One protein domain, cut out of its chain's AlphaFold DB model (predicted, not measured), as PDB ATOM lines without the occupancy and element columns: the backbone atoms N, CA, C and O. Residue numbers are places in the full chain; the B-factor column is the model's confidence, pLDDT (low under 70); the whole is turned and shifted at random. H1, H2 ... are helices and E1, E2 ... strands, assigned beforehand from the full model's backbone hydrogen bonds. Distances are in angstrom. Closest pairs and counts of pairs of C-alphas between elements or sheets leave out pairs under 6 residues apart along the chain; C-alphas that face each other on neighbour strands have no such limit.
ATOM      1  N   LYS A   5     107.374   3.495 -66.293       95.56
ATOM      2  CA  LYS A   5     107.069   3.292 -67.717       95.56
ATOM      3  C   LYS A   5     105.631   2.818 -67.886       95.56
ATOM      4  O   LYS A   5     105.328   1.668 -67.568       95.56
ATOM      5  N   LEU A   6     104.755   3.698 -68.365       97.25
ATOM      6  CA  LEU A   6     103.363   3.388 -68.694       97.25
ATOM      7  C   LEU A   6     103.260   3.020 -70.175       97.25
ATOM      8  O   LEU A   6     103.691   3.794 -71.027       97.25
ATOM      9  N   LYS A   7     102.654   1.873 -70.489       98.00
ATOM     10  CA  LYS A   7     102.315   1.487 -71.864       98.00
ATOM     11  C   LYS A   7     100.819   1.281 -72.023       98.00
ATOM     12  O   LYS A   7     100.190   0.632 -71.188       98.00
ATOM     13  N   ILE A   8     100.262   1.805 -73.109       98.38
ATOM     14  CA  ILE A   8      98.837   1.713 -73.443       98.38
ATOM     15  C   ILE A   8      98.717   1.163 -74.861       98.38
ATOM     16  O   ILE A   8      99.288   1.731 -75.789       98.38
ATOM     17  N   LYS A   9      97.952   0.087 -75.038       98.44
ATOM     18  CA  LYS A   9      97.634  -0.483 -76.349       98.44
ATOM     19  C   LYS A   9      96.170  -0.241 -76.684       98.44
ATOM     20  O   LYS A   9      95.287  -0.592 -75.898       98.44
ATOM     21  N   LEU A  10      95.943   0.339 -77.857       98.50
ATOM     22  CA  LEU A  10      94.630   0.682 -78.385       98.50
ATOM     23  C   LEU A  10      94.373  -0.066 -79.693       98.50
ATOM     24  O   LEU A  10      95.236  -0.110 -80.572       98.50
ATOM     25  N   GLU A  11      93.177  -0.634 -79.824       98.25
ATOM     26  CA  GLU A  11      92.756  -1.419 -80.987       98.25
ATOM     27  C   GLU A  11      91.467  -0.813 -81.565       98.25
ATOM     28  O   GLU A  11      90.391  -0.988 -80.981       98.25
ATOM     29  N   PRO A  12      91.554  -0.032 -82.660       97.81
ATOM     30  CA  PRO A  12      90.380   0.542 -83.304       97.81
ATOM     31  C   PRO A  12      89.658  -0.503 -84.165       97.81
ATOM     32  O   PRO A  12      90.291  -1.291 -84.868       97.81
ATOM     33  N   LEU A  13      88.326  -0.459 -84.184       97.69
ATOM     34  CA  LEU A  13      87.494  -1.238 -85.104       97.69
ATOM     35  C   LEU A  13      86.494  -0.311 -85.795       97.69
ATOM     36  O   LEU A  13      85.659   0.305 -85.134       97.69
ATOM     37  N   HIS A  14      86.559  -0.212 -87.120       96.81
ATOM     38  CA  HIS A  14      85.675   0.664 -87.882       96.81
ATOM     39  C   HIS A  14      85.323   0.089 -89.255       96.81
ATOM     40  O   HIS A  14      86.133  -0.603 -89.865       96.81
ATOM     41  N   ASP A  15      84.121   0.410 -89.742       96.88
ATOM     42  CA  ASP A  15      83.669  -0.014 -91.077       96.88
ATOM     43  C   ASP A  15      83.956   1.036 -92.160       96.88
ATOM     44  O   ASP A  15      84.087   0.707 -93.335       96.88
ATOM     45  N   SER A  16      83.992   2.320 -91.784       93.62
ATOM     46  CA  SER A  16      84.047   3.433 -92.749       93.62
ATOM     47  C   SER A  16      84.937   4.586 -92.307       93.62
ATOM     48  O   SER A  16      85.743   5.051 -93.103       93.62
ATOM     49  N   GLU A  17      84.811   5.034 -91.057       96.00
ATOM     50  CA  GLU A  17      85.563   6.179 -90.534       96.00
ATOM     51  C   GLU A  17      86.273   5.797 -89.228       96.00
ATOM     52  O   GLU A  17      85.610   5.265 -88.327       96.00
ATOM     53  N   PRO A  18      87.581   6.081 -89.088       96.12
ATOM     54  CA  PRO A  18      88.321   5.814 -87.862       96.12
ATOM     55  C   PRO A  18      87.847   6.688 -86.700       96.12
ATOM     56  O   PRO A  18      87.247   7.751 -86.874       96.12
ATOM     57  N   CYS A  19      88.145   6.244 -85.479       95.06
ATOM     58  CA  CYS A  19      87.962   7.089 -84.304       95.06
ATOM     59  C   CYS A  19      89.139   8.055 -84.133       95.06
ATOM     60  O   CYS A  19      90.284   7.747 -84.474       95.06
ATOM     61  N   HIS A  20      88.843   9.211 -83.549       97.56
ATOM     62  CA  HIS A  20      89.853  10.154 -83.092       97.56
ATOM     63  C   HIS A  20      90.038   9.964 -81.592       97.56
ATOM     64  O   HIS A  20      89.050   9.864 -80.856       97.56
ATOM     65  N   VAL A  21      91.290   9.909 -81.145       97.88
ATOM     66  CA  VAL A  21      91.625   9.783 -79.729       97.88
ATOM     67  C   VAL A  21      92.510  10.926 -79.261       97.88
ATOM     68  O   VAL A  21      93.426  11.352 -79.962       97.88
ATOM     69  N   SER A  22      92.258  11.381 -78.039       98.00
ATOM     70  CA  SER A  22      93.164  12.230 -77.272       98.00
ATOM     71  C   SER A  22      93.502  11.531 -75.960       98.00
ATOM     72  O   SER A  22      92.635  11.372 -75.099       98.00
ATOM     73  N   ILE A  23      94.753  11.109 -75.800       97.81
ATOM     74  CA  ILE A  23      95.265  10.501 -74.570       97.81
ATOM     75  C   ILE A  23      95.834  11.614 -73.697       97.81
ATOM     76  O   ILE A  23      96.765  12.306 -74.109       97.81
ATOM     77  N   LYS A  24      95.285  11.776 -72.495       97.31
ATOM     78  CA  LYS A  24      95.719  12.771 -71.517       97.31
ATOM     79  C   LYS A  24      96.316  12.081 -70.297       97.31
ATOM     80  O   LYS A  24      95.612  11.392 -69.560       97.31
ATOM     81  N   ILE A  25      97.606  12.305 -70.069       94.19
ATOM     82  CA  ILE A  25      98.360  11.793 -68.920       94.19
ATOM     83  C   ILE A  25      99.051  12.985 -68.264       94.19
ATOM     84  O   ILE A  25     100.042  13.492 -68.785       94.19
ATOM     85  N   LYS A  26      98.527  13.441 -67.119       88.19
ATOM     86  CA  LYS A  26      98.955  14.693 -66.470       88.19
ATOM     87  C   LYS A  26      98.957  15.864 -67.473       88.19
ATOM     88  O   LYS A  26      97.900  16.185 -68.020       88.19
ATOM     89  N   ASP A  27     100.126  16.454 -67.716       87.50
ATOM     90  CA  ASP A  27     100.344  17.585 -68.624       87.50
ATOM     91  C   ASP A  27     100.611  17.147 -70.075       87.50
ATOM     92  O   ASP A  27     100.605  17.970 -70.989       87.50
ATOM     93  N   SER A  28     100.815  15.846 -70.307       90.62
ATOM     94  CA  SER A  28     101.042  15.281 -71.635       90.62
ATOM     95  C   SER A  28      99.718  14.988 -72.332       90.62
ATOM     96  O   SER A  28      98.837  14.322 -71.779       90.62
ATOM     97  N   VAL A  29      99.601  15.444 -73.580       95.19
ATOM     98  CA  VAL A  29      98.450  15.177 -74.450       95.19
ATOM     99  C   VAL A  29      98.944  14.642 -75.788       95.19
ATOM    100  O   VAL A  29      99.770  15.272 -76.445       95.19
ATOM    101  N   VAL A  30      98.412  13.495 -76.204       96.12
ATOM    102  CA  VAL A  30      98.668  12.901 -77.521       96.12
ATOM    103  C   VAL A  30      97.353  12.805 -78.274       96.12
ATOM    104  O   VAL A  30      96.433  12.131 -77.822       96.12
ATOM    105  N   ASN A  31      97.277  13.466 -79.428       96.19
ATOM    106  CA  ASN A  31      96.125  13.413 -80.323       96.19
ATOM    107  C   ASN A  31      96.456  12.530 -81.523       96.19
ATOM    108  O   ASN A  31      97.491  12.734 -82.160       96.19
ATOM    109  N   GLN A  32      95.587  11.578 -81.848       95.31
ATOM    110  CA  GLN A  32      95.802  10.683 -82.977       95.31
ATOM    111  C   GLN A  32      94.484  10.199 -83.584       95.31
ATOM    112  O   GLN A  32      93.526   9.893 -82.879       95.31
ATOM    113  N   GLU A  33      94.447  10.085 -84.909       95.69
ATOM    114  CA  GLU A  33      93.428   9.308 -85.614       95.69
ATOM    115  C   GLU A  33      93.880   7.841 -85.686       95.69
ATOM    116  O   GLU A  33      94.988   7.544 -86.143       95.69
ATOM    117  N   LEU A  34      93.047   6.914 -85.205       94.19
ATOM    118  CA  LEU A  34      93.415   5.502 -85.098       94.19
ATOM    119  C   LEU A  34      92.782   4.665 -86.208       94.19
ATOM    120  O   LEU A  34      91.623   4.259 -86.121       94.19
ATOM    121  N   ASN A  35      93.598   4.351 -87.215       95.25
ATOM    122  CA  ASN A  35      93.253   3.447 -88.315       95.25
ATOM    123  C   ASN A  35      93.735   2.004 -88.082       95.25
ATOM    124  O   ASN A  35      93.207   1.062 -88.667       95.25
ATOM    125  N   THR A  36      94.742   1.819 -87.230       96.56
ATOM    126  CA  THR A  36      95.361   0.526 -86.920       96.56
ATOM    127  C   THR A  36      95.685   0.433 -85.432       96.56
ATOM    128  O   THR A  36      95.650   1.430 -84.706       96.56
ATOM    129  N   ASN A  37      96.011  -0.775 -84.972       97.81
ATOM    130  CA  ASN A  37      96.470  -1.000 -83.604       97.81
ATOM    131  C   ASN A  37      97.693  -0.130 -83.296       97.81
ATOM    132  O   ASN A  37      98.668  -0.144 -84.049       97.81
ATOM    133  N   CYS A  38      97.648   0.581 -82.173       97.50
ATOM    134  CA  CYS A  38      98.703   1.492 -81.744       97.50
ATOM    135  C   CYS A  38      99.124   1.182 -80.305       97.50
ATOM    136  O   CYS A  38      98.295   0.820 -79.468       97.50
ATOM    137  N   GLU A  39     100.416   1.335 -80.023       98.12
ATOM    138  CA  GLU A  39     100.977   1.281 -78.674       98.12
ATOM    139  C   GLU A  39     101.621   2.631 -78.360       98.12
ATOM    140  O   GLU A  39     102.360   3.182 -79.175       98.12
ATOM    141  N   PHE A  40     101.324   3.154 -77.177       97.56
ATOM    142  CA  PHE A  40     101.866   4.400 -76.664       97.56
ATOM    143  C   PHE A  40     102.698   4.109 -75.424       97.56
ATOM    144  O   PHE A  40     102.289   3.306 -74.582       97.56
ATOM    145  N   GLU A  41     103.833   4.787 -75.291       97.38
ATOM    146  CA  GLU A  41     104.708   4.693 -74.127       97.38
ATOM    147  C   GLU A  41     104.915   6.078 -73.515       97.38
ATOM    148  O   GLU A  41     105.182   7.047 -74.225       97.38
ATOM    149  N   PHE A  42     104.784   6.159 -72.192       96.25
ATOM    150  CA  PHE A  42     104.893   7.396 -71.432       96.25
ATOM    151  C   PHE A  42     105.773   7.214 -70.203       96.25
ATOM    152  O   PHE A  42     105.735   6.181 -69.528       96.25
ATOM    153  N   ASP A  43     106.502   8.274 -69.881       94.62
ATOM    154  CA  ASP A  43     107.131   8.451 -68.583       94.62
ATOM    155  C   ASP A  43     106.096   8.962 -67.575       94.62
ATOM    156  O   ASP A  43     105.387   9.936 -67.827       94.62
ATOM    157  N   TYR A  44     105.984   8.278 -66.436       91.50
ATOM    158  CA  TYR A  44     104.977   8.548 -65.416       91.50
ATOM    159  C   TYR A  44     105.619   8.787 -64.048       91.50
ATOM    160  O   TYR A  44     106.245   7.902 -63.472       91.50
ATOM    161  N   GLU A  45     105.466   9.997 -63.514       86.69
ATOM    162  CA  GLU A  45     106.172  10.433 -62.296       86.69
ATOM    163  C   GLU A  45     105.299  10.450 -61.027       86.69
ATOM    164  O   GLU A  45     105.750  10.914 -59.984       86.69
ATOM    165  N   ASP A  46     104.034  10.009 -61.081       74.88
ATOM    166  CA  ASP A  46     103.190   9.988 -59.875       74.88
ATOM    167  C   ASP A  46     103.513   8.806 -58.960       74.88
ATOM    168  O   ASP A  46     103.768   7.701 -59.433       74.88
ATOM    169  N   SER A  47     103.449   9.047 -57.652       70.31
ATOM    170  CA  SER A  47     103.776   8.064 -56.614       70.31
ATOM    171  C   SER A  47     102.566   7.585 -55.810       70.31
ATOM    172  O   SER A  47     102.726   6.700 -54.975       70.31
ATOM    173  N   GLY A  48     101.364   8.126 -56.048       86.06
ATOM    174  CA  GLY A  48     100.163   7.721 -55.304       86.06
ATOM    175  C   GLY A  48      99.128   6.964 -56.130       86.06
ATOM    176  O   GLY A  48      98.501   6.024 -55.638       86.06
ATOM    177  N   TRP A  49      98.930   7.375 -57.379       92.25
ATOM    178  CA  TRP A  49      97.888   6.842 -58.254       92.25
ATOM    179  C   TRP A  49      98.373   6.821 -59.694       92.25
ATOM    180  O   TRP A  49      99.071   7.733 -60.109       92.25
ATOM    181  N   LEU A  50      97.974   5.801 -60.447       93.69
ATOM    182  CA  LEU A  50      97.994   5.780 -61.898       93.69
ATOM    183  C   LEU A  50      96.642   6.291 -62.379       93.69
ATOM    184  O   LEU A  50      95.625   5.612 -62.222       93.69
ATOM    185  N   TYR A  51      96.658   7.466 -62.995       95.69
ATOM    186  CA  TYR A  51      95.490   8.055 -63.627       95.69
ATOM    187  C   TYR A  51      95.819   8.628 -65.000       95.69
ATOM    188  O   TYR A  51      96.807   9.352 -65.166       95.69
ATOM    189  N   PHE A  52      94.960   8.309 -65.965       97.06
ATOM    190  CA  PHE A  52      94.933   8.929 -67.280       97.06
ATOM    191  C   PHE A  52      93.567   8.772 -67.943       97.06
ATOM    192  O   PHE A  52      92.745   7.946 -67.534       97.06
ATOM    193  N   GLU A  53      93.354   9.557 -68.994       98.31
ATOM    194  CA  GLU A  53      92.124   9.572 -69.777       98.31
ATOM    195  C   GLU A  53      92.407   9.336 -71.260       98.31
ATOM    196  O   GLU A  53      93.416   9.788 -71.797       98.31
ATOM    197  N   ILE A  54      91.475   8.679 -71.942       98.50
ATOM    198  CA  ILE A  54      91.423   8.548 -73.393       98.50
ATOM    199  C   ILE A  54      90.077   9.101 -73.843       98.50
ATOM    200  O   ILE A  54      89.024   8.514 -73.598       98.50
ATOM    201  N   HIS A  55      90.111  10.251 -74.499       98.56
ATOM    202  CA  HIS A  55      88.934  10.907 -75.052       98.56
ATOM    203  C   HIS A  55      88.720  10.358 -76.455       98.56
ATOM    204  O   HIS A  55      89.579  10.540 -77.313       98.56
ATOM    205  N   LYS A  56      87.602   9.671 -76.680       98.19
ATOM    206  CA  LYS A  56      87.220   9.126 -77.982       98.19
ATOM    207  C   LYS A  56      86.147  10.000 -78.615       98.19
ATOM    208  O   LYS A  56      85.097  10.226 -78.013       98.19
ATOM    209  N   THR A  57      86.369  10.395 -79.864       98.06
ATOM    210  CA  THR A  57      85.404  11.139 -80.681       98.06
ATOM    211  C   THR A  57      85.278  10.550 -82.090       98.06
ATOM    212  O   THR A  57      86.040   9.666 -82.490       98.06
ATOM    213  N   GLY A  58      84.310  11.060 -82.855       96.12
ATOM    214  CA  GLY A  58      84.072  10.690 -84.257       96.12
ATOM    215  C   GLY A  58      82.801   9.871 -84.487       96.12
ATOM    216  O   GLY A  58      82.385   9.714 -85.634       96.12
ATOM    217  N   LYS A  59      82.131   9.381 -83.432       97.38
ATOM    218  CA  LYS A  59      80.905   8.590 -83.574       97.38
ATOM    219  C   LYS A  59      79.727   9.534 -83.791       97.38
ATOM    220  O   LYS A  59      79.082   9.998 -82.848       97.38
ATOM    221  N   THR A  60      79.459   9.849 -85.052       97.12
ATOM    222  CA  THR A  60      78.350  10.725 -85.447       97.12
ATOM    223  C   THR A  60      77.008   9.990 -85.426       97.12
ATOM    224  O   THR A  60      76.952   8.762 -85.520       97.12
ATOM    225  N   LYS A  61      75.905  10.751 -85.371       96.81
ATOM    226  CA  LYS A  61      74.549  10.196 -85.499       96.81
ATOM    227  C   LYS A  61      74.374   9.430 -86.814       96.81
ATOM    228  O   LYS A  61      73.839   8.335 -86.810       96.81
ATOM    229  N   THR A  62      74.922   9.944 -87.916       97.62
ATOM    230  CA  THR A  62      74.890   9.276 -89.225       97.62
ATOM    231  C   THR A  62      75.539   7.891 -89.195       97.62
ATOM    232  O   THR A  62      74.996   6.952 -89.769       97.62
ATOM    233  N   LEU A  63      76.696   7.745 -88.539       96.75
ATOM    234  CA  LEU A  63      77.355   6.442 -88.398       96.75
ATOM    235  C   LEU A  63      76.552   5.500 -87.495       96.75
ATOM    236  O   LEU A  63      76.472   4.306 -87.776       96.75
ATOM    237  N   ALA A  64      75.954   6.034 -86.426       95.94
ATOM    238  CA  ALA A  64      75.092   5.271 -85.530       95.94
ATOM    239  C   ALA A  64      73.823   4.765 -86.240       95.94
ATOM    240  O   ALA A  64      73.551   3.569 -86.189       95.94
ATOM    241  N   ASP A  65      73.117   5.632 -86.971       97.31
ATOM    242  CA  ASP A  65      71.894   5.302 -87.715       97.31
ATOM    243  C   ASP A  65      72.152   4.248 -88.810       97.31
ATOM    244  O   ASP A  65      71.296   3.411 -89.091       97.31
ATOM    245  N   LYS A  66      73.353   4.245 -89.410       97.56
ATOM    246  CA  LYS A  66      73.789   3.221 -90.378       97.56
ATOM    247  C   LYS A  66      74.230   1.902 -89.736       97.56
ATOM    248  O   LYS A  66      74.537   0.956 -90.456       97.56
ATOM    249  N   GLY A  67      74.338   1.837 -88.409       96.19
ATOM    250  CA  GLY A  67      74.897   0.681 -87.708       96.19
ATOM    251  C   GLY A  67      76.389   0.446 -87.975       96.19
ATOM    252  O   GLY A  67      76.881  -0.646 -87.707       96.19
ATOM    253  N   HIS A  68      77.118   1.442 -88.493       97.50
ATOM    254  CA  HIS A  68      78.548   1.314 -88.782       97.50
ATOM    255  C   HIS A  68      79.358   1.255 -87.486       97.50
ATOM    256  O   HIS A  68      79.170   2.078 -86.580       97.50
ATOM    257  N   LYS A  69      80.318   0.338 -87.408       97.31
ATOM    258  CA  LYS A  69      81.272   0.256 -86.302       97.31
ATOM    259  C   LYS A  69      82.227   1.441 -86.315       97.31
ATOM    260  O   LYS A  69      82.694   1.878 -87.367       97.31
ATOM    261  N   GLN A  70      82.495   1.943 -85.115       97.62
ATOM    262  CA  GLN A  70      83.583   2.866 -84.808       97.62
ATOM    263  C   GLN A  70      83.869   2.745 -83.307       97.62
ATOM    264  O   GLN A  70      83.374   3.515 -82.478       97.62
ATOM    265  N   GLU A  71      84.608   1.703 -82.966       97.75
ATOM    266  CA  GLU A  71      84.898   1.249 -81.613       97.75
ATOM    267  C   GLU A  71      86.384   1.455 -81.307       97.75
ATOM    268  O   GLU A  71      87.230   1.420 -82.202       97.75
ATOM    269  N   LEU A  72      86.692   1.667 -80.031       98.44
ATOM    270  CA  LEU A  72      88.055   1.675 -79.513       98.44
ATOM    271  C   LEU A  72      88.139   0.669 -78.375       98.44
ATOM    272  O   LEU A  72      87.398   0.789 -77.400       98.44
ATOM    273  N   ILE A  73      89.057  -0.286 -78.479       98.56
ATOM    274  CA  ILE A  73      89.317  -1.255 -77.419       98.56
ATOM    275  C   ILE A  73      90.622  -0.873 -76.717       98.56
ATOM    276  O   ILE A  73      91.679  -0.816 -77.347       98.56
ATOM    277  N   VAL A  74      90.560  -0.632 -75.406       98.44
ATOM    278  CA  VAL A  74      91.751  -0.456 -74.557       98.44
ATOM    279  C   VAL A  74      92.256  -1.837 -74.146       98.44
ATOM    280  O   VAL A  74      91.926  -2.347 -73.079       98.44
ATOM    281  N   SER A  75      92.996  -2.492 -75.040       97.94
ATOM    282  CA  SER A  75      93.302  -3.921 -74.905       97.94
ATOM    283  C   SER A  75      94.426  -4.230 -73.921       97.94
ATOM    284  O   SER A  75      94.530  -5.359 -73.442       97.94
ATOM    285  N   LYS A  76      95.286  -3.252 -73.611       98.25
ATOM    286  CA  LYS A  76      96.373  -3.432 -72.645       98.25
ATOM    287  C   LYS A  76      96.760  -2.113 -71.990       98.25
ATOM    288  O   LYS A  76      96.970  -1.117 -72.676       98.25
ATOM    289  N   VAL A  77      96.936  -2.144 -70.675       98.19
ATOM    290  CA  VAL A  77      97.572  -1.074 -69.901       98.19
ATOM    291  C   VAL A  77      98.604  -1.727 -68.999       98.19
ATOM    292  O   VAL A  77      98.248  -2.606 -68.214       98.19
ATOM    293  N   THR A  78      99.872  -1.338 -69.119       97.81
ATOM    294  CA  THR A  78     100.921  -1.811 -68.211       97.81
ATOM    295  C   THR A  78     101.691  -0.678 -67.568       97.81
ATOM    296  O   THR A  78     101.970   0.337 -68.198       97.81
ATOM    297  N   LEU A  79     102.088  -0.886 -66.318       96.56
ATOM    298  CA  LEU A  79     102.983  -0.005 -65.581       96.56
ATOM    299  C   LEU A  79     104.220  -0.809 -65.186       96.56
ATOM    300  O   LEU A  79     104.112  -1.864 -64.564       96.56
ATOM    301  N   ASN A  80     105.400  -0.346 -65.598       95.50
ATOM    302  CA  ASN A  80     106.671  -1.058 -65.425       95.50
ATOM    303  C   ASN A  80     106.635  -2.508 -65.957       95.50
ATOM    304  O   ASN A  80     107.281  -3.397 -65.412       95.50
ATOM    305  N   GLY A  81     105.853  -2.753 -67.016       96.06
ATOM    306  CA  GLY A  81     105.696  -4.075 -67.635       96.06
ATOM    307  C   GLY A  81     104.612  -4.973 -67.024       96.06
ATOM    308  O   GLY A  81     104.299  -5.999 -67.625       96.06
ATOM    309  N   PHE A  82     103.992  -4.577 -65.910       97.31
ATOM    310  CA  PHE A  82     102.943  -5.339 -65.220       97.31
ATOM    311  C   PHE A  82     101.543  -4.892 -65.619       97.31
ATOM    312  O   PHE A  82     101.325  -3.700 -65.832       97.31
ATOM    313  N   ASN A  83     100.594  -5.827 -65.718       96.88
ATOM    314  CA  ASN A  83      99.227  -5.514 -66.121       96.88
ATOM    315  C   ASN A  83      98.500  -4.659 -65.069       96.88
ATOM    316  O   ASN A  83      98.506  -4.966 -63.877       96.88
ATOM    317  N   CYS A  84      97.833  -3.599 -65.528       96.50
ATOM    318  CA  CYS A  84      96.975  -2.747 -64.707       96.50
ATOM    319  C   CYS A  84      95.487  -3.127 -64.798       96.50
ATOM    320  O   CYS A  84      94.660  -2.394 -64.268       96.50
ATOM    321  N   TYR A  85      95.155  -4.250 -65.445       96.69
ATOM    322  CA  TYR A  85      93.810  -4.833 -65.550       96.69
ATOM    323  C   TYR A  85      92.741  -3.819 -66.001       96.69
ATOM    324  O   TYR A  85      91.795  -3.535 -65.253       96.69
ATOM    325  N   PRO A  86      92.877  -3.231 -67.209       97.44
ATOM    326  CA  PRO A  86      91.902  -2.272 -67.732       97.44
ATOM    327  C   PRO A  86      90.472  -2.835 -67.806       97.44
ATOM    328  O   PRO A  86      89.517  -2.072 -67.729       97.44
ATOM    329  N   GLU A  87      90.299  -4.152 -67.893       96.88
ATOM    330  CA  GLU A  87      89.011  -4.850 -67.858       96.88
ATOM    331  C   GLU A  87      88.346  -4.905 -66.479       96.88
ATOM    332  O   GLU A  87      87.145  -5.147 -66.394       96.88
ATOM    333  N   LEU A  88      89.110  -4.699 -65.404       96.06
ATOM    334  CA  LEU A  88      88.587  -4.644 -64.039       96.06
ATOM    335  C   LEU A  88      88.436  -3.203 -63.555       96.06
ATOM    336  O   LEU A  88      87.480  -2.886 -62.845       96.06
ATOM    337  N   PHE A  89      89.385  -2.338 -63.919       96.88
ATOM    338  CA  PHE A  89      89.521  -0.998 -63.340       96.88
ATOM    339  C   PHE A  89      89.319   0.146 -64.338       96.88
ATOM    340  O   PHE A  89      89.332   1.311 -63.938       96.88
ATOM    341  N   GLY A  90      89.135  -0.165 -65.621       97.75
ATOM    342  CA  GLY A  90      88.800   0.808 -66.649       97.75
ATOM    343  C   GLY A  90      87.332   1.214 -66.598       97.75
ATOM    344  O   GLY A  90      86.440   0.395 -66.382       97.75
ATOM    345  N   SER A  91      87.065   2.493 -66.831       98.25
ATOM    346  CA  SER A  91      85.711   3.025 -66.887       98.25
ATOM    347  C   SER A  91      85.529   3.950 -68.079       98.25
ATOM    348  O   SER A  91      86.328   4.858 -68.293       98.25
ATOM    349  N   PHE A  92      84.460   3.729 -68.842       98.69
ATOM    350  CA  PHE A  92      84.068   4.547 -69.979       98.69
ATOM    351  C   PHE A  92      82.842   5.390 -69.631       98.69
ATOM    352  O   PHE A  92      81.760   4.855 -69.394       98.69
ATOM    353  N   THR A  93      83.013   6.709 -69.615       98.56
ATOM    354  CA  THR A  93      81.927   7.682 -69.486       98.56
ATOM    355  C   THR A  93      81.494   8.131 -70.874       98.56
ATOM    356  O   THR A  93      82.217   8.862 -71.553       98.56
ATOM    357  N   ILE A  94      80.317   7.673 -71.289       98.56
ATOM    358  CA  ILE A  94      79.620   8.073 -72.508       98.56
ATOM    359  C   ILE A  94      79.169   9.517 -72.332       98.56
ATOM    360  O   ILE A  94      78.472   9.833 -71.370       98.56
ATOM    361  N   LYS A  95      79.574  10.370 -73.272       97.38
ATOM    362  CA  LYS A  95      79.140  11.765 -73.360       97.38
ATOM    363  C   LYS A  95      79.325  12.293 -74.774       97.38
ATOM    364  O   LYS A  95      80.016  11.669 -75.579       97.38
ATOM    365  N   ASP A  96      78.731  13.441 -75.071       96.25
ATOM    366  CA  ASP A  96      78.836  14.091 -76.384       96.25
ATOM    367  C   ASP A  96      78.236  13.229 -77.522       96.25
ATOM    368  O   ASP A  96      78.740  13.182 -78.651       96.25
ATOM    369  N   ASN A  97      77.132  12.525 -77.230       96.94
ATOM    370  CA  ASN A  97      76.341  11.775 -78.211       96.94
ATOM    371  C   ASN A  97      74.901  12.328 -78.236       96.94
ATOM    372  O   ASN A  97      74.139  12.053 -77.321       96.94
ATOM    373  N   PRO A  98      74.450  13.050 -79.281       94.19
ATOM    374  CA  PRO A  98      73.119  13.684 -79.297       94.19
ATOM    375  C   PRO A  98      71.933  12.705 -79.452       94.19
ATOM    376  O   PRO A  98      70.817  13.124 -79.753       94.19
ATOM    377  N   TYR A  99      72.177  11.400 -79.337       95.00
ATOM    378  CA  TYR A  99      71.226  10.317 -79.610       95.00
ATOM    379  C   TYR A  99      71.291   9.180 -78.573       95.00
ATOM    380  O   TYR A  99      70.586   8.186 -78.728       95.00
ATOM    381  N   VAL A 100      72.128   9.309 -77.541       96.06
ATOM    382  CA  VAL A 100      72.210   8.381 -76.404       96.06
ATOM    383  C   VAL A 100      72.407   9.222 -75.151       96.06
ATOM    384  O   VAL A 100      73.179  10.177 -75.189       96.06
ATOM    385  N   ASP A 101      71.730   8.865 -74.066       97.19
ATOM    386  CA  ASP A 101      71.942   9.520 -72.778       97.19
ATOM    387  C   ASP A 101      73.357   9.251 -72.244       97.19
ATOM    388  O   ASP A 101      73.939   8.180 -72.456       97.19
ATOM    389  N   ASP A 102      73.898  10.225 -71.519       97.69
ATOM    390  CA  ASP A 102      75.179  10.081 -70.838       97.69
ATOM    391  C   ASP A 102      75.120   8.956 -69.792       97.69
ATOM    392  O   ASP A 102      74.099   8.709 -69.142       97.69
ATOM    393  N   GLY A 103      76.244   8.276 -69.589       97.38
ATOM    394  CA  GLY A 103      76.327   7.178 -68.634       97.38
ATOM    395  C   GLY A 103      77.742   6.655 -68.456       97.38
ATOM    396  O   GLY A 103      78.627   6.939 -69.257       97.38
ATOM    397  N   THR A 104      77.966   5.865 -67.410       98.00
ATOM    398  CA  THR A 104      79.285   5.307 -67.100       98.00
ATOM    399  C   THR A 104      79.223   3.788 -67.056       98.00
ATOM    400  O   THR A 104      78.361   3.207 -66.398       98.00
ATOM    401  N   LEU A 105      80.163   3.144 -67.743       97.31
ATOM    402  CA  LEU A 105      80.294   1.693 -67.833       97.31
ATOM    403  C   LEU A 105      81.687   1.265 -67.359       97.31
ATOM    404  O   LEU A 105      82.666   1.977 -67.579       97.31
ATOM    405  N   ASN A 106      81.796   0.086 -66.747       97.50
ATOM    406  CA  ASN A 106      83.080  -0.600 -66.589       97.50
ATOM    407  C   ASN A 106      83.287  -1.471 -67.835       97.50
ATOM    408  O   ASN A 106      82.588  -2.465 -68.025       97.50
ATOM    409  N   THR A 107      84.140  -1.011 -68.747       97.81
ATOM    410  CA  THR A 107      84.370  -1.654 -70.045       97.81
ATOM    411  C   THR A 107      85.693  -1.189 -70.639       97.81
ATOM    412  O   THR A 107      86.122  -0.054 -70.430       97.81
ATOM    413  N   ILE A 108      86.308  -2.056 -71.439       98.31
ATOM    414  CA  ILE A 108      87.427  -1.704 -72.322       98.31
ATOM    415  C   ILE A 108      86.974  -1.373 -73.744       98.31
ATOM    416  O   ILE A 108      87.760  -0.812 -74.501       98.31
ATOM    417  N   ASN A 109      85.736  -1.715 -74.119       98.38
ATOM    418  CA  ASN A 109      85.180  -1.423 -75.436       98.38
ATOM    419  C   ASN A 109      84.381  -0.111 -75.401       98.38
ATOM    420  O   ASN A 109      83.319  -0.032 -74.777       98.38
ATOM    421  N   CYS A 110      84.898   0.900 -76.093       98.31
ATOM    422  CA  CYS A 110      84.329   2.235 -76.204       98.31
ATOM    423  C   CYS A 110      83.631   2.384 -77.564       98.31
ATOM    424  O   CYS A 110      84.262   2.718 -78.569       98.31
ATOM    425  N   THR A 111      82.321   2.141 -77.615       97.94
ATOM    426  CA  THR A 111      81.543   2.115 -78.873       97.94
ATOM    427  C   THR A 111      80.962   3.477 -79.284       97.94
ATOM    428  O   THR A 111      80.618   3.682 -80.450       97.94
ATOM    429  N   LEU A 112      80.884   4.426 -78.346       98.19
ATOM    430  CA  LEU A 112      80.328   5.779 -78.519       98.19
ATOM    431  C   LEU A 112      81.417   6.853 -78.371       98.19
ATOM    432  O   LEU A 112      82.597   6.516 -78.244       98.19
ATOM    433  N   ASN A 113      81.048   8.135 -78.430       98.50
ATOM    434  CA  ASN A 113      81.925   9.205 -77.946       98.50
ATOM    435  C   ASN A 113      81.952   9.187 -76.416       98.50
ATOM    436  O   ASN A 113      80.965   8.810 -75.776       98.50
ATOM    437  N   GLY A 114      83.083   9.566 -75.830       98.38
ATOM    438  CA  GLY A 114      83.215   9.593 -74.381       98.38
ATOM    439  C   GLY A 114      84.653   9.632 -73.895       98.38
ATOM    440  O   GLY A 114      85.590   9.830 -74.668       98.38
ATOM    441  N   ILE A 115      84.821   9.424 -72.592       98.69
ATOM    442  CA  ILE A 115      86.123   9.353 -71.929       98.69
ATOM    443  C   ILE A 115      86.282   7.982 -71.301       98.69
ATOM    444  O   ILE A 115      85.527   7.616 -70.404       98.69
ATOM    445  N   TRP A 116      87.295   7.247 -71.736       98.62
ATOM    446  CA  TRP A 116      87.793   6.102 -70.993       98.62
ATOM    447  C   TRP A 116      88.836   6.571 -69.984       98.62
ATOM    448  O   TRP A 116      89.668   7.413 -70.306       98.62
ATOM    449  N   SER A 117      88.817   6.043 -68.770       98.31
ATOM    450  CA  SER A 117      89.813   6.353 -67.749       98.31
ATOM    451  C   SER A 117      90.125   5.130 -66.903       98.31
ATOM    452  O   SER A 117      89.300   4.229 -66.758       98.31
ATOM    453  N   ILE A 118      91.316   5.123 -66.317       97.19
ATOM    454  CA  ILE A 118      91.692   4.199 -65.251       97.19
ATOM    455  C   ILE A 118      92.224   5.018 -64.085       97.19
ATOM    456  O   ILE A 118      92.924   6.007 -64.291       97.19
ATOM    457  N   ASN A 119      91.856   4.624 -62.869       94.88
ATOM    458  CA  ASN A 119      92.320   5.255 -61.642       94.88
ATOM    459  C   ASN A 119      92.623   4.168 -60.608       94.88
ATOM    460  O   ASN A 119      91.716   3.651 -59.948       94.88
ATOM    461  N   VAL A 120      93.893   3.783 -60.518       92.56
ATOM    462  CA  VAL A 120      94.357   2.708 -59.632       92.56
ATOM    463  C   VAL A 120      95.504   3.199 -58.752       92.56
ATOM    464  O   VAL A 120      96.327   3.983 -59.213       92.56
ATOM    465  N   PRO A 121      95.579   2.781 -57.483       91.25
ATOM    466  CA  PRO A 121      96.669   3.175 -56.597       91.25
ATOM    467  C   PRO A 121      98.020   2.621 -57.069       91.25
ATOM    468  O   PRO A 121      98.108   1.519 -57.612       91.25
ATOM    469  N   ILE A 122      99.077   3.384 -56.804       90.94
ATOM    470  CA  ILE A 122     100.474   2.963 -56.935       90.94
ATOM    471  C   ILE A 122     101.056   2.915 -55.524       90.94
ATOM    472  O   ILE A 122     100.849   3.830 -54.731       90.94
TER     473      ILE A 122
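This is residues 5 to 122 of the 349 residues of an uncharacterized protein of Maribacter sp (UniProt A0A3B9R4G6). Two twisted sheets lie partly face to face as an elongated sandwich, six strands in one layer and three in the other, with the longer strands running along its length. The short helix H1 lies at one end, in the turn from E5 of the larger sheet to E6 of the smaller, while H2 only grazes both sheets. The printed part has 118 residues, with nine named strands and two named helices in the order E1 E2 E3 E4 E5 H1 E6 H2 E7 E8 E9; its class is mostly strand. The sheets run E3 E2 E5 E9 E7 E8 and E4 E1 E6, both all antiparallel. The whole is compact, with a radius of gyration of the C-alphas of 14.0 A and spans of 44 by 27 by 24 A.

In the larger sheet, edge strand E3, residues 28 to 34, forms a hairpin with E2, residues 19 to 25, where N 23 and O 30 are 2.8 A apart. E2 is the antiparallel neighbour of E5, residues 49 to 57, with N 24 and O 53 at 2.8 A. E5 is the antiparallel neighbour of E9, residues 114 to 121, with N 54 and O 116 at 2.7 A. E9 neighbours E7, residues 90 to 94, with N 91 and O 117 at 2.8 A. E7 forms a hairpin with edge strand E8, residues 103 to 105, with N 94 and O 103 at 2.7 A. In the smaller sheet, inner strand E1, residues 5 to 14, has N 8 2.9 A from O 40 of E4, residues 38 to 44, and N 9 2.8 A from O 76 of E6, residues 70 to 79. The facing parts of the two sheets are 9.0 A centre to centre, their best planes 14 degrees apart. The closest C-alphas of E2 and E6, those of Cys 19 and Gln 70, are 6.1 A apart. H1, residues 61 to 65, is on neither sheet, and its one O i to N i+4 pair is within hydrogen-bond range. H2, residues 86 to 89, is too short for such a pair; C-alphas Phe 89 and Ile 118, the closest of H2 and E9, are 5.9 A apart.

E1 measures 29.5 A from C-alpha 5 at (107.069, 3.292, -67.717) to C-alpha 14; E6 measures 27.5 A, E5 26.0 A and E9 23.2 A, ending at C-alpha 121, (96.669, 3.175, -56.597). E2, E4 and E3 measure 19.2, 18.9 and 18.3 A, and E7 13.1 A.

The C-alphas farthest apart, those of Ser 47 and Lys 66, are 45.4 A apart. The printed part has no cut, and no link is long. Mean pLDDT of the printed part is 96.1, and no printed residue is under 70.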